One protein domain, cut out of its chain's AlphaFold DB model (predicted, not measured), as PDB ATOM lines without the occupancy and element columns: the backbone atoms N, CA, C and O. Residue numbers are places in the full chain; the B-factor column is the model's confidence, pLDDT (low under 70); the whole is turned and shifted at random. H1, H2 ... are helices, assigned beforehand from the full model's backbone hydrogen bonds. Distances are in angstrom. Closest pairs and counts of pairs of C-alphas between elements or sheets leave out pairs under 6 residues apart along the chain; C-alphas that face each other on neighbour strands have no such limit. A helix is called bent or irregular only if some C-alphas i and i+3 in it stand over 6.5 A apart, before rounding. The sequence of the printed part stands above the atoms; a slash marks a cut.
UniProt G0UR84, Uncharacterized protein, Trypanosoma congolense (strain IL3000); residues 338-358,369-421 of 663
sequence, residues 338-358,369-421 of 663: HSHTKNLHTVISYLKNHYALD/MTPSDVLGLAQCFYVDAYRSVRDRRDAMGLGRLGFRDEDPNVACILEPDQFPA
ATOM      1  N   HIS A 338     168.809 152.133 144.567       56.19
ATOM      2  CA  HIS A 338     168.600 150.773 144.036       56.19
ATOM      3  C   HIS A 338     169.637 149.733 144.528       56.19
ATOM      4  O   HIS A 338     169.440 148.526 144.370       56.19
ATOM      5  N   SER A 339     170.759 150.182 145.106       66.88
ATOM      6  CA  SER A 339     171.722 149.331 145.821       66.88
ATOM      7  C   SER A 339     171.445 149.253 147.328       66.88
ATOM      8  O   SER A 339     171.805 148.266 147.964       66.88
ATOM      9  N   HIS A 340     170.763 150.253 147.892       67.25
ATOM     10  CA  HIS A 340     170.474 150.369 149.320       67.25
ATOM     11  C   HIS A 340     169.540 149.251 149.788       67.25
ATOM     12  O   HIS A 340     169.903 148.514 150.700       67.25
ATOM     13  N   THR A 341     168.421 149.034 149.084       67.94
ATOM     14  CA  THR A 341     167.468 147.942 149.354       67.94
ATOM     15  C   THR A 341     168.126 146.562 149.237       67.94
ATOM     16  O   THR A 341     167.832 145.663 150.017       67.94
ATOM     17  N   LYS A 342     169.089 146.390 148.318       74.19
ATOM     18  CA  LYS A 342     169.848 145.132 148.166       74.19
ATOM     19  C   LYS A 342     170.843 144.909 149.305       74.19
ATOM     20  O   LYS A 342     170.990 143.780 149.770       74.19
ATOM     21  N   ASN A 343     171.492 145.968 149.785       70.88
ATOM     22  CA  ASN A 343     172.351 145.904 150.967       70.88
ATOM     23  C   ASN A 343     171.519 145.608 152.228       70.88
ATOM     24  O   ASN A 343     171.891 144.714 152.981       70.88
ATOM     25  N   LEU A 344     170.365 146.268 152.398       72.31
ATOM     26  CA  LEU A 344     169.374 145.967 153.440       72.31
ATOM     27  C   LEU A 344     168.967 144.492 153.412       72.31
ATOM     28  O   LEU A 344     169.161 143.788 154.394       72.31
ATOM     29  N   HIS A 345     168.496 143.996 152.265       75.62
ATOM     30  CA  HIS A 345     168.102 142.596 152.104       75.62
ATOM     31  C   HIS A 345     169.266 141.636 152.400       75.62
ATOM     32  O   HIS A 345     169.047 140.561 152.950       75.62
ATOM     33  N   THR A 346     170.511 142.008 152.085       77.50
ATOM     34  CA  THR A 346     171.703 141.211 152.432       77.50
ATOM     35  C   THR A 346     171.942 141.187 153.946       77.50
ATOM     36  O   THR A 346     172.222 140.119 154.482       77.50
ATOM     37  N   VAL A 347     171.792 142.320 154.643       74.94
ATOM     38  CA  VAL A 347     171.900 142.400 156.112       74.94
ATOM     39  C   VAL A 347     170.776 141.610 156.780       74.94
ATOM     40  O   VAL A 347     171.067 140.750 157.601       74.94
ATOM     41  N   ILE A 348     169.520 141.807 156.372       74.12
ATOM     42  CA  ILE A 348     168.357 141.054 156.872       74.12
ATOM     43  C   ILE A 348     168.548 139.550 156.628       74.12
ATOM     44  O   ILE A 348     168.316 138.755 157.529       74.12
ATOM     45  N   SER A 349     169.038 139.144 155.449       76.62
ATOM     46  CA  SER A 349     169.330 137.731 155.156       76.62
ATOM     47  C   SER A 349     170.486 137.184 155.994       76.62
ATOM     48  O   SER A 349     170.467 136.013 156.356       76.62
ATOM     49  N   TYR A 350     171.503 137.995 156.298       79.94
ATOM     50  CA  TYR A 350     172.602 137.594 157.173       79.94
ATOM     51  C   TYR A 350     172.119 137.432 158.615       79.94
ATOM     52  O   TYR A 350     172.290 136.356 159.170       79.94
ATOM     53  N   LEU A 351     171.452 138.444 159.182       76.88
ATOM     54  CA  LEU A 351     170.878 138.391 160.529       76.88
ATOM     55  C   LEU A 351     169.903 137.213 160.649       76.88
ATOM     56  O   LEU A 351     170.073 136.373 161.525       76.88
ATOM     57  N   LYS A 352     168.964 137.067 159.705       73.19
ATOM     58  CA  LYS A 352     168.024 135.941 159.675       73.19
ATOM     59  C   LYS A 352     168.719 134.587 159.575       73.19
ATOM     60  O   LYS A 352     168.233 133.662 160.191       73.19
ATOM     61  N   ASN A 353     169.825 134.443 158.842       74.19
ATOM     62  CA  ASN A 353     170.531 133.158 158.726       74.19
ATOM     63  C   ASN A 353     171.546 132.897 159.855       74.19
ATOM     64  O   ASN A 353     172.030 131.776 159.969       74.19
ATOM     65  N   HIS A 354     171.916 133.915 160.636       72.69
ATOM     66  CA  HIS A 354     172.931 133.835 161.697       72.69
ATOM     67  C   HIS A 354     172.322 133.863 163.110       72.69
ATOM     68  O   HIS A 354     172.981 133.454 164.060       72.69
ATOM     69  N   TYR A 355     171.068 134.310 163.220       69.19
ATOM     70  CA  TYR A 355     170.174 134.139 164.368       69.19
ATOM     71  C   TYR A 355     168.987 133.210 164.030       69.19
ATOM     72  O   TYR A 355     168.008 133.151 164.770       69.19
ATOM     73  N   ALA A 356     169.044 132.473 162.910       59.28
ATOM     74  CA  ALA A 356     168.136 131.350 162.677       59.28
ATOM     75  C   ALA A 356     168.556 130.176 163.555       59.28
ATOM     76  O   ALA A 356     169.359 129.355 163.117       59.28
ATOM     77  N   LEU A 357     167.955 130.125 164.746       61.22
ATOM     78  CA  LEU A 357     167.587 128.914 165.479       61.22
ATOM     79  C   LEU A 357     168.495 127.711 165.181       61.22
ATOM     80  O   LEU A 357     168.145 126.856 164.358       61.22
ATOM     81  N   ASP A 358     169.625 127.601 165.885       69.31
ATOM     82  CA  ASP A 358     170.194 126.265 166.078       69.31
ATOM     83  C   ASP A 358     169.133 125.489 166.865       69.31
ATOM     84  O   ASP A 358     168.718 125.919 167.939       69.31
ATOM     85  N   MET A 369     165.999 134.755 169.734       81.19
ATOM     86  CA  MET A 369     165.460 135.917 169.024       81.19
ATOM     87  C   MET A 369     164.316 135.516 168.088       81.19
ATOM     88  O   MET A 369     164.496 134.717 167.164       81.19
ATOM     89  N   THR A 370     163.142 136.107 168.287       83.62
ATOM     90  CA  THR A 370     162.013 135.895 167.388       83.62
ATOM     91  C   THR A 370     162.297 136.545 166.027       83.62
ATOM     92  O   THR A 370     163.117 137.466 165.916       83.62
ATOM     93  N   PRO A 371     161.589 136.144 164.954       78.69
ATOM     94  CA  PRO A 371     161.678 136.835 163.670       78.69
ATOM     95  C   PRO A 371     161.377 138.342 163.760       78.69
ATOM     96  O   PRO A 371     161.915 139.104 162.957       78.69
ATOM     97  N   SER A 372     160.571 138.771 164.740       82.19
ATOM     98  CA  SER A 372     160.287 140.181 165.027       82.19
ATOM     99  C   SER A 372     161.499 140.908 165.612       82.19
ATOM    100  O   SER A 372     161.792 142.022 165.188       82.19
ATOM    101  N   ASP A 373     162.257 140.274 166.508       86.44
ATOM    102  CA  ASP A 373     163.459 140.872 167.112       86.44
ATOM    103  C   ASP A 373     164.583 141.014 166.084       86.44
ATOM    104  O   ASP A 373     165.262 142.038 166.017       86.44
ATOM    105  N   VAL A 374     164.742 140.012 165.209       83.69
ATOM    106  CA  VAL A 374     165.690 140.060 164.082       83.69
ATOM    107  C   VAL A 374     165.340 141.207 163.126       83.69
ATOM    108  O   VAL A 374     166.231 141.882 162.602       83.69
ATOM    109  N   LEU A 375     164.044 141.449 162.916       84.38
ATOM    110  CA  LEU A 375     163.532 142.531 162.079       84.38
ATOM    111  C   LEU A 375     163.718 143.903 162.751       84.38
ATOM    112  O   LEU A 375     164.192 144.832 162.098       84.38
ATOM    113  N   GLY A 376     163.469 144.004 164.060       88.69
ATOM    114  CA  GLY A 376     163.743 145.193 164.873       88.69
ATOM    115  C   GLY A 376     165.227 145.567 164.895       88.69
ATOM    116  O   GLY A 376     165.573 146.715 164.616       88.69
ATOM    117  N   LEU A 377     166.137 144.604 165.100       87.75
ATOM    118  CA  LEU A 377     167.582 144.857 164.992       87.75
ATOM    119  C   LEU A 377     167.986 145.326 163.588       87.75
ATOM    120  O   LEU A 377     168.834 146.211 163.463       87.75
ATOM    121  N   ALA A 378     167.379 144.780 162.528       86.56
ATOM    122  CA  ALA A 378     167.639 145.233 161.163       86.56
ATOM    123  C   ALA A 378     167.170 146.683 160.924       86.56
ATOM    124  O   ALA A 378     167.851 147.430 160.218       86.56
ATOM    125  N   GLN A 379     166.052 147.099 161.530       88.94
ATOM    126  CA  GLN A 379     165.570 148.483 161.503       88.94
ATOM    127  C   GLN A 379     166.490 149.433 162.286       88.94
ATOM    128  O   GLN A 379     166.885 150.467 161.744       88.94
ATOM    129  N   CYS A 380     166.895 149.074 163.508       92.06
ATOM    130  CA  CYS A 380     167.825 149.874 164.314       92.06
ATOM    131  C   CYS A 380     169.169 150.061 163.593       92.06
ATOM    132  O   CYS A 380     169.599 151.190 163.359       92.06
ATOM    133  N   PHE A 381     169.774 148.964 163.123       88.69
ATOM    134  CA  PHE A 381     171.028 148.995 162.363       88.69
ATOM    135  C   PHE A 381     170.932 149.864 161.099       88.69
ATOM    136  O   PHE A 381     171.897 150.532 160.724       88.69
ATOM    137  N   TYR A 382     169.777 149.875 160.429       87.81
ATOM    138  CA  TYR A 382     169.546 150.711 159.256       87.81
ATOM    139  C   TYR A 382     169.519 152.208 159.588       87.81
ATOM    140  O   TYR A 382     170.178 152.991 158.897       87.81
ATOM    141  N   VAL A 383     168.811 152.604 160.649       92.25
ATOM    142  CA  VAL A 383     168.757 153.999 161.113       92.25
ATOM    143  C   VAL A 383     170.138 154.468 161.573       92.25
ATOM    144  O   VAL A 383     170.602 155.521 161.134       92.25
ATOM    145  N   ASP A 384     170.854 153.664 162.359       93.56
ATOM    146  CA  ASP A 384     172.198 154.008 162.836       93.56
ATOM    147  C   ASP A 384     173.217 154.102 161.696       93.56
ATOM    148  O   ASP A 384     174.039 155.023 161.671       93.56
ATOM    149  N   ALA A 385     173.141 153.216 160.696       87.88
ATOM    150  CA  ALA A 385     173.959 153.314 159.490       87.88
ATOM    151  C   ALA A 385     173.628 154.571 158.666       87.88
ATOM    152  O   ALA A 385     174.538 155.216 158.139       87.88
ATOM    153  N   TYR A 386     172.350 154.954 158.567       91.19
ATOM    154  CA  TYR A 386     171.915 156.159 157.856       91.19
ATOM    155  C   TYR A 386     172.423 157.435 158.535       91.19
ATOM    156  O   TYR A 386     173.077 158.252 157.880       91.19
ATOM    157  N   ARG A 387     172.197 157.565 159.851       93.62
ATOM    158  CA  ARG A 387     172.720 158.651 160.698       93.62
ATOM    159  C   ARG A 387     174.240 158.743 160.575       93.62
ATOM    160  O   ARG A 387     174.761 159.775 160.162       93.62
ATOM    161  N   SER A 388     174.946 157.629 160.781       93.44
ATOM    162  CA  SER A 388     176.412 157.563 160.680       93.44
ATOM    163  C   SER A 388     176.946 158.043 159.328       93.44
ATOM    164  O   SER A 388     177.961 158.739 159.277       93.44
ATOM    165  N   VAL A 389     176.288 157.698 158.214       90.38
ATOM    166  CA  VAL A 389     176.708 158.149 156.876       90.38
ATOM    167  C   VAL A 389     176.375 159.624 156.645       90.38
ATOM    168  O   VAL A 389     177.216 160.339 156.095       90.38
ATOM    169  N   ARG A 390     175.199 160.104 157.071       93.81
ATOM    170  CA  ARG A 390     174.812 161.524 156.991       93.81
ATOM    171  C   ARG A 390     175.790 162.401 157.766       93.81
ATOM    172  O   ARG A 390     176.422 163.282 157.189       93.81
ATOM    173  N   ASP A 391     175.979 162.099 159.041       93.94
ATOM    174  CA  ASP A 391     176.739 162.939 159.962       93.94
ATOM    175  C   ASP A 391     178.236 162.932 159.582       93.94
ATOM    176  O   ASP A 391     178.919 163.957 159.650       93.94
ATOM    177  N   ARG A 392     178.744 161.813 159.034       91.88
ATOM    178  CA  ARG A 392     180.089 161.749 158.437       91.88
ATOM    179  C   ARG A 392     180.213 162.584 157.159       91.88
ATOM    180  O   ARG A 392     181.270 163.171 156.940       91.88
ATOM    181  N   ARG A 393     179.182 162.654 156.305       92.50
ATOM    182  CA  ARG A 393     179.184 163.525 155.109       92.50
ATOM    183  C   ARG A 393     179.189 165.004 155.481       92.50
ATOM    184  O   ARG A 393     179.885 165.773 154.818       92.50
ATOM    185  N   ASP A 394     178.462 165.383 156.525       93.19
ATOM    186  CA  ASP A 394     178.430 166.756 157.034       93.19
ATOM    187  C   ASP A 394     179.781 167.164 157.622       93.19
ATOM    188  O   ASP A 394     180.323 168.199 157.242       93.19
ATOM    189  N   ALA A 395     180.388 166.304 158.447       94.50
ATOM    190  CA  ALA A 395     181.733 166.517 158.989       94.50
ATOM    191  C   ALA A 395     182.827 166.624 157.901       94.50
ATOM    192  O   ALA A 395     183.879 167.209 158.143       94.50
ATOM    193  N   MET A 396     182.586 166.080 156.702       93.62
ATOM    194  CA  MET A 396     183.463 166.214 155.528       93.62
ATOM    195  C   MET A 396     183.068 167.373 154.590       93.62
ATOM    196  O   MET A 396     183.627 167.488 153.500       93.62
ATOM    197  N   GLY A 397     182.080 168.203 154.945       94.56
ATOM    198  CA  GLY A 397     181.598 169.308 154.105       94.56
ATOM    199  C   GLY A 397     180.907 168.879 152.800       94.56
ATOM    200  O   GLY A 397     180.627 169.718 151.948       94.56
ATOM    201  N   LEU A 398     180.607 167.585 152.624       90.81
ATOM    202  CA  LEU A 398     179.932 167.049 151.430       90.81
ATOM    203  C   LEU A 398     178.410 167.268 151.460       90.81
ATOM    204  O   LEU A 398     177.738 167.082 150.441       90.81
ATOM    205  N   GLY A 399     177.877 167.621 152.633       88.19
ATOM    206  CA  GLY A 399     176.490 168.003 152.883       88.19
ATOM    207  C   GLY A 399     175.453 166.883 152.744       88.19
ATOM    208  O   GLY A 399     175.695 165.808 152.177       88.19
ATOM    209  N   ARG A 400     174.237 167.190 153.202       88.44
ATOM    210  CA  ARG A 400     173.067 166.293 153.275       88.44
ATOM    211  C   ARG A 400     172.419 165.941 151.930       88.44
ATOM    212  O   ARG A 400     171.309 165.432 151.896       88.44
ATOM    213  N   LEU A 401     173.079 166.174 150.793       84.25
ATOM    214  CA  LEU A 401     172.516 165.862 149.471       84.25
ATOM    215  C   LEU A 401     172.175 164.364 149.333       84.25
ATOM    216  O   LEU A 401     173.063 163.519 149.211       84.25
ATOM    217  N   GLY A 402     170.872 164.061 149.326       82.06
ATOM    218  CA  GLY A 402     170.318 162.702 149.280       82.06
ATOM    219  C   GLY A 402     169.948 162.095 150.642       82.06
ATOM    220  O   GLY A 402     169.432 160.979 150.660       82.06
ATOM    221  N   PHE A 403     170.174 162.820 151.742       89.81
ATOM    222  CA  PHE A 403     169.821 162.450 153.115       89.81
ATOM    223  C   PHE A 403     168.800 163.446 153.683       89.81
ATOM    224  O   PHE A 403     168.820 164.624 153.329       89.81
ATOM    225  N   ARG A 404     167.907 162.978 154.557       89.12
ATOM    226  CA  ARG A 404     167.005 163.832 155.339       89.12
ATOM    227  C   ARG A 404     167.594 164.125 156.719       89.12
ATOM    228  O   ARG A 404     168.472 163.410 157.209       89.12
ATOM    229  N   ASP A 405     167.089 165.187 157.335       89.62
ATOM    230  CA  ASP A 405     167.332 165.494 158.748       89.62
ATOM    231  C   ASP A 405     166.542 164.534 159.659       89.62
ATOM    232  O   ASP A 405     167.040 164.097 160.696       89.62
ATOM    233  N   GLU A 406     165.359 164.129 159.195       93.69
ATOM    234  CA  GLU A 406     164.575 162.989 159.681       93.69
ATOM    235  C   GLU A 406     165.320 161.655 159.489       93.69
ATOM    236  O   GLU A 406     166.120 161.495 158.561       93.69
ATOM    237  N   ASP A 407     164.997 160.672 160.329       90.06
ATOM    238  CA  ASP A 407     165.402 159.281 160.119       90.06
ATOM    239  C   ASP A 407     164.649 158.652 158.928       90.06
ATOM    240  O   ASP A 407     163.526 159.056 158.603       90.06
ATOM    241  N   PRO A 408     165.235 157.657 158.237       88.06
ATOM    242  CA  PRO A 408     164.590 157.026 157.095       88.06
ATOM    243  C   PRO A 408     163.441 156.125 157.567       88.06
ATOM    244  O   PRO A 408     163.601 155.352 158.509       88.06
ATOM    245  N   ASN A 409     162.290 156.181 156.888       87.31
ATOM    246  CA  ASN A 409     161.110 155.400 157.273       87.31
ATOM    247  C   ASN A 409     161.398 153.884 157.268       87.31
ATOM    248  O   ASN A 409     161.526 153.274 156.206       87.31
ATOM    249  N   VAL A 410     161.442 153.281 158.458       86.31
ATOM    250  CA  VAL A 410     161.737 151.856 158.673       86.31
ATOM    251  C   VAL A 410     160.609 150.904 158.254       86.31
ATOM    252  O   VAL A 410     160.835 149.695 158.199       86.31
ATOM    253  N   ALA A 411     159.419 151.405 157.903       82.69
ATOM    254  CA  ALA A 411     158.333 150.576 157.370       82.69
ATOM    255  C   ALA A 411     158.724 149.867 156.058       82.69
ATOM    256  O   ALA A 411     158.315 148.734 155.827       82.69
ATOM    257  N   CYS A 412     159.611 150.462 155.247       69.44
ATOM    258  CA  CYS A 412     160.103 149.852 154.003       69.44
ATOM    259  C   CYS A 412     161.020 148.625 154.212       69.44
ATOM    260  O   CYS A 412     161.447 147.997 153.243       69.44
ATOM    261  N   ILE A 413     161.340 148.291 155.468       73.06
ATOM    262  CA  ILE A 413     162.020 147.051 155.871       73.06
ATOM    263  C   ILE A 413     161.006 145.955 156.232       73.06
ATOM    264  O   ILE A 413     161.296 144.779 156.028       73.06
ATOM    265  N   LEU A 414     159.827 146.336 156.741       70.62
ATOM    266  CA  LEU A 414     158.723 145.420 157.048       70.62
ATOM    267  C   LEU A 414     158.018 144.977 155.763       70.62
ATOM    268  O   LEU A 414     157.787 143.790 155.549       70.62
ATOM    269  N   GLU A 415     157.712 145.947 154.901       66.50
ATOM    270  CA  GLU A 415     156.937 145.759 153.678       66.50
ATOM    271  C   GLU A 415     157.811 146.067 152.450       66.50
ATOM    272  O   GLU A 415     157.813 147.197 151.953       66.50
ATOM    273  N   PRO A 416     158.579 145.083 151.935       52.06
ATOM    274  CA  PRO A 416     159.414 145.282 150.749       52.06
ATOM    275  C   PRO A 416     158.586 145.635 149.504       52.06
ATOM    276  O   PRO A 416     159.090 146.322 148.617       52.06
ATOM    277  N   ASP A 417     157.316 145.222 149.473       47.59
ATOM    278  CA  ASP A 417     156.364 145.488 148.393       47.59
ATOM    279  C   ASP A 417     155.818 146.933 148.411       47.59
ATOM    280  O   ASP A 417     155.322 147.411 147.392       47.59
ATOM    281  N   GLN A 418     155.953 147.661 149.533       43.03
ATOM    282  CA  GLN A 418     155.603 149.087 149.630       43.03
ATOM    283  C   GLN A 418     156.708 150.033 149.139       43.03
ATOM    284  O   GLN A 418     156.489 151.246 149.073       43.03
ATOM    285  N   PHE A 419     157.892 149.536 148.757       44.34
ATOM    286  CA  PHE A 419     158.796 150.375 147.972       44.34
ATOM    287  C   PHE A 419     158.085 150.740 146.661       44.34
ATOM    288  O   PHE A 419     157.782 149.830 145.887       44.34
ATOM    289  N   PRO A 420     157.869 152.034 146.341       41.19
ATOM    290  CA  PRO A 420     157.448 152.390 144.999       41.19
ATOM    291  C   PRO A 420     158.523 151.856 144.057       41.19
ATOM    292  O   PRO A 420     159.697 152.227 144.173       41.19
ATOM    293  N   ALA A 421     158.131 150.939 143.173       40.91
ATOM    294  CA  ALA A 421     159.006 150.352 142.173       40.91
ATOM    295  C   ALA A 421     159.401 151.462 141.194       40.91
ATOM    296  O   ALA A 421     158.736 151.657 140.180       40.91
TER     297      ALA A 421
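AT A GLANCE: This is residues 338 to 358 and 369 to 421 of the 663 residues of an uncharacterized protein of Trypanosoma congolense (strain IL3000) (UniProt G0UR84). One long helix, H2, makes the long axis, and a shorter helix, H1, packs slantwise on its first part, the two running opposite ways. Beyond the far end of H2 the chain turns and folds back beside it through residues 396 to 410, bringing the very short helix H3 onto the first half of H2, near H1. The printed part has 74 residues, with three named helices in the order H1, H2, H3 and no named strand; its class is all helix. The whole is elongated, with spans of 46 by 27 by 19 A, and only just loose, close to compact, with a radius of gyration of the C-alphas of 13.9 A.

IN THESE COORDINATES: Find C-alpha 338 at (168.600, 150.773, 144.036); from there H1 runs through residues 338 to 354, 24.9 A from first to last C-alpha. H1 is neither bent nor irregular, but only just: C-alphas 338 and 341 are 6.1 A apart. After the cut, look for C-alpha 371 at (161.678, 136.835, 163.670), where H2 begins; it covers residues 371 to 395 and is 36.1 A long, ending at C-alpha 395 at (181.733, 166.517, 158.989). H3 is residues 411 to 414, 5.2 A from first to last C-alpha.

HOW THE PARTS SIT: Start at H1 and compare it with H2: the two touch, and their closest C-alphas, those of Ile 348 and Ala 378, are 6.0 A apart. Their lines stand at a steep tilt of 44 degrees, and they run opposite ways. H2 touches H1 with residues 371 to 382 alone. Go on to H3, which touches H2; the closest C-alphas are those of Gln 379 and Ile 413, 6.8 A apart, and H2 touches H3 with residues 375 to 379 alone. H1 and H3 are close but not clearly touching, with the closest C-alphas, those of Leu 344 and Ile 413, 7.8 A apart. In H2 every O i to N i+4 pair is within hydrogen-bond range, in H1 12 of 13 are, and H3 is too short for such a pair but has its one O i to N i+3 pair within range.

THE WHOLE: Look at Asp 358 and Gly 397 for the two C-alphas farthest apart, 46.1 A. Between 358 and 369 you meet the cut: residues 359 to 368 are not printed, and the C-alphas of 358 and 369 are 11.1 A apart. The link from H1 to H2 is the link across the cut; the link from H2 to H3, 15 residues, is long. The mean pLDDT of the printed part is 79.2, and the model's confidence is under 70 at residues 338 to 341, 355 to 358, 412 and 415 to 421.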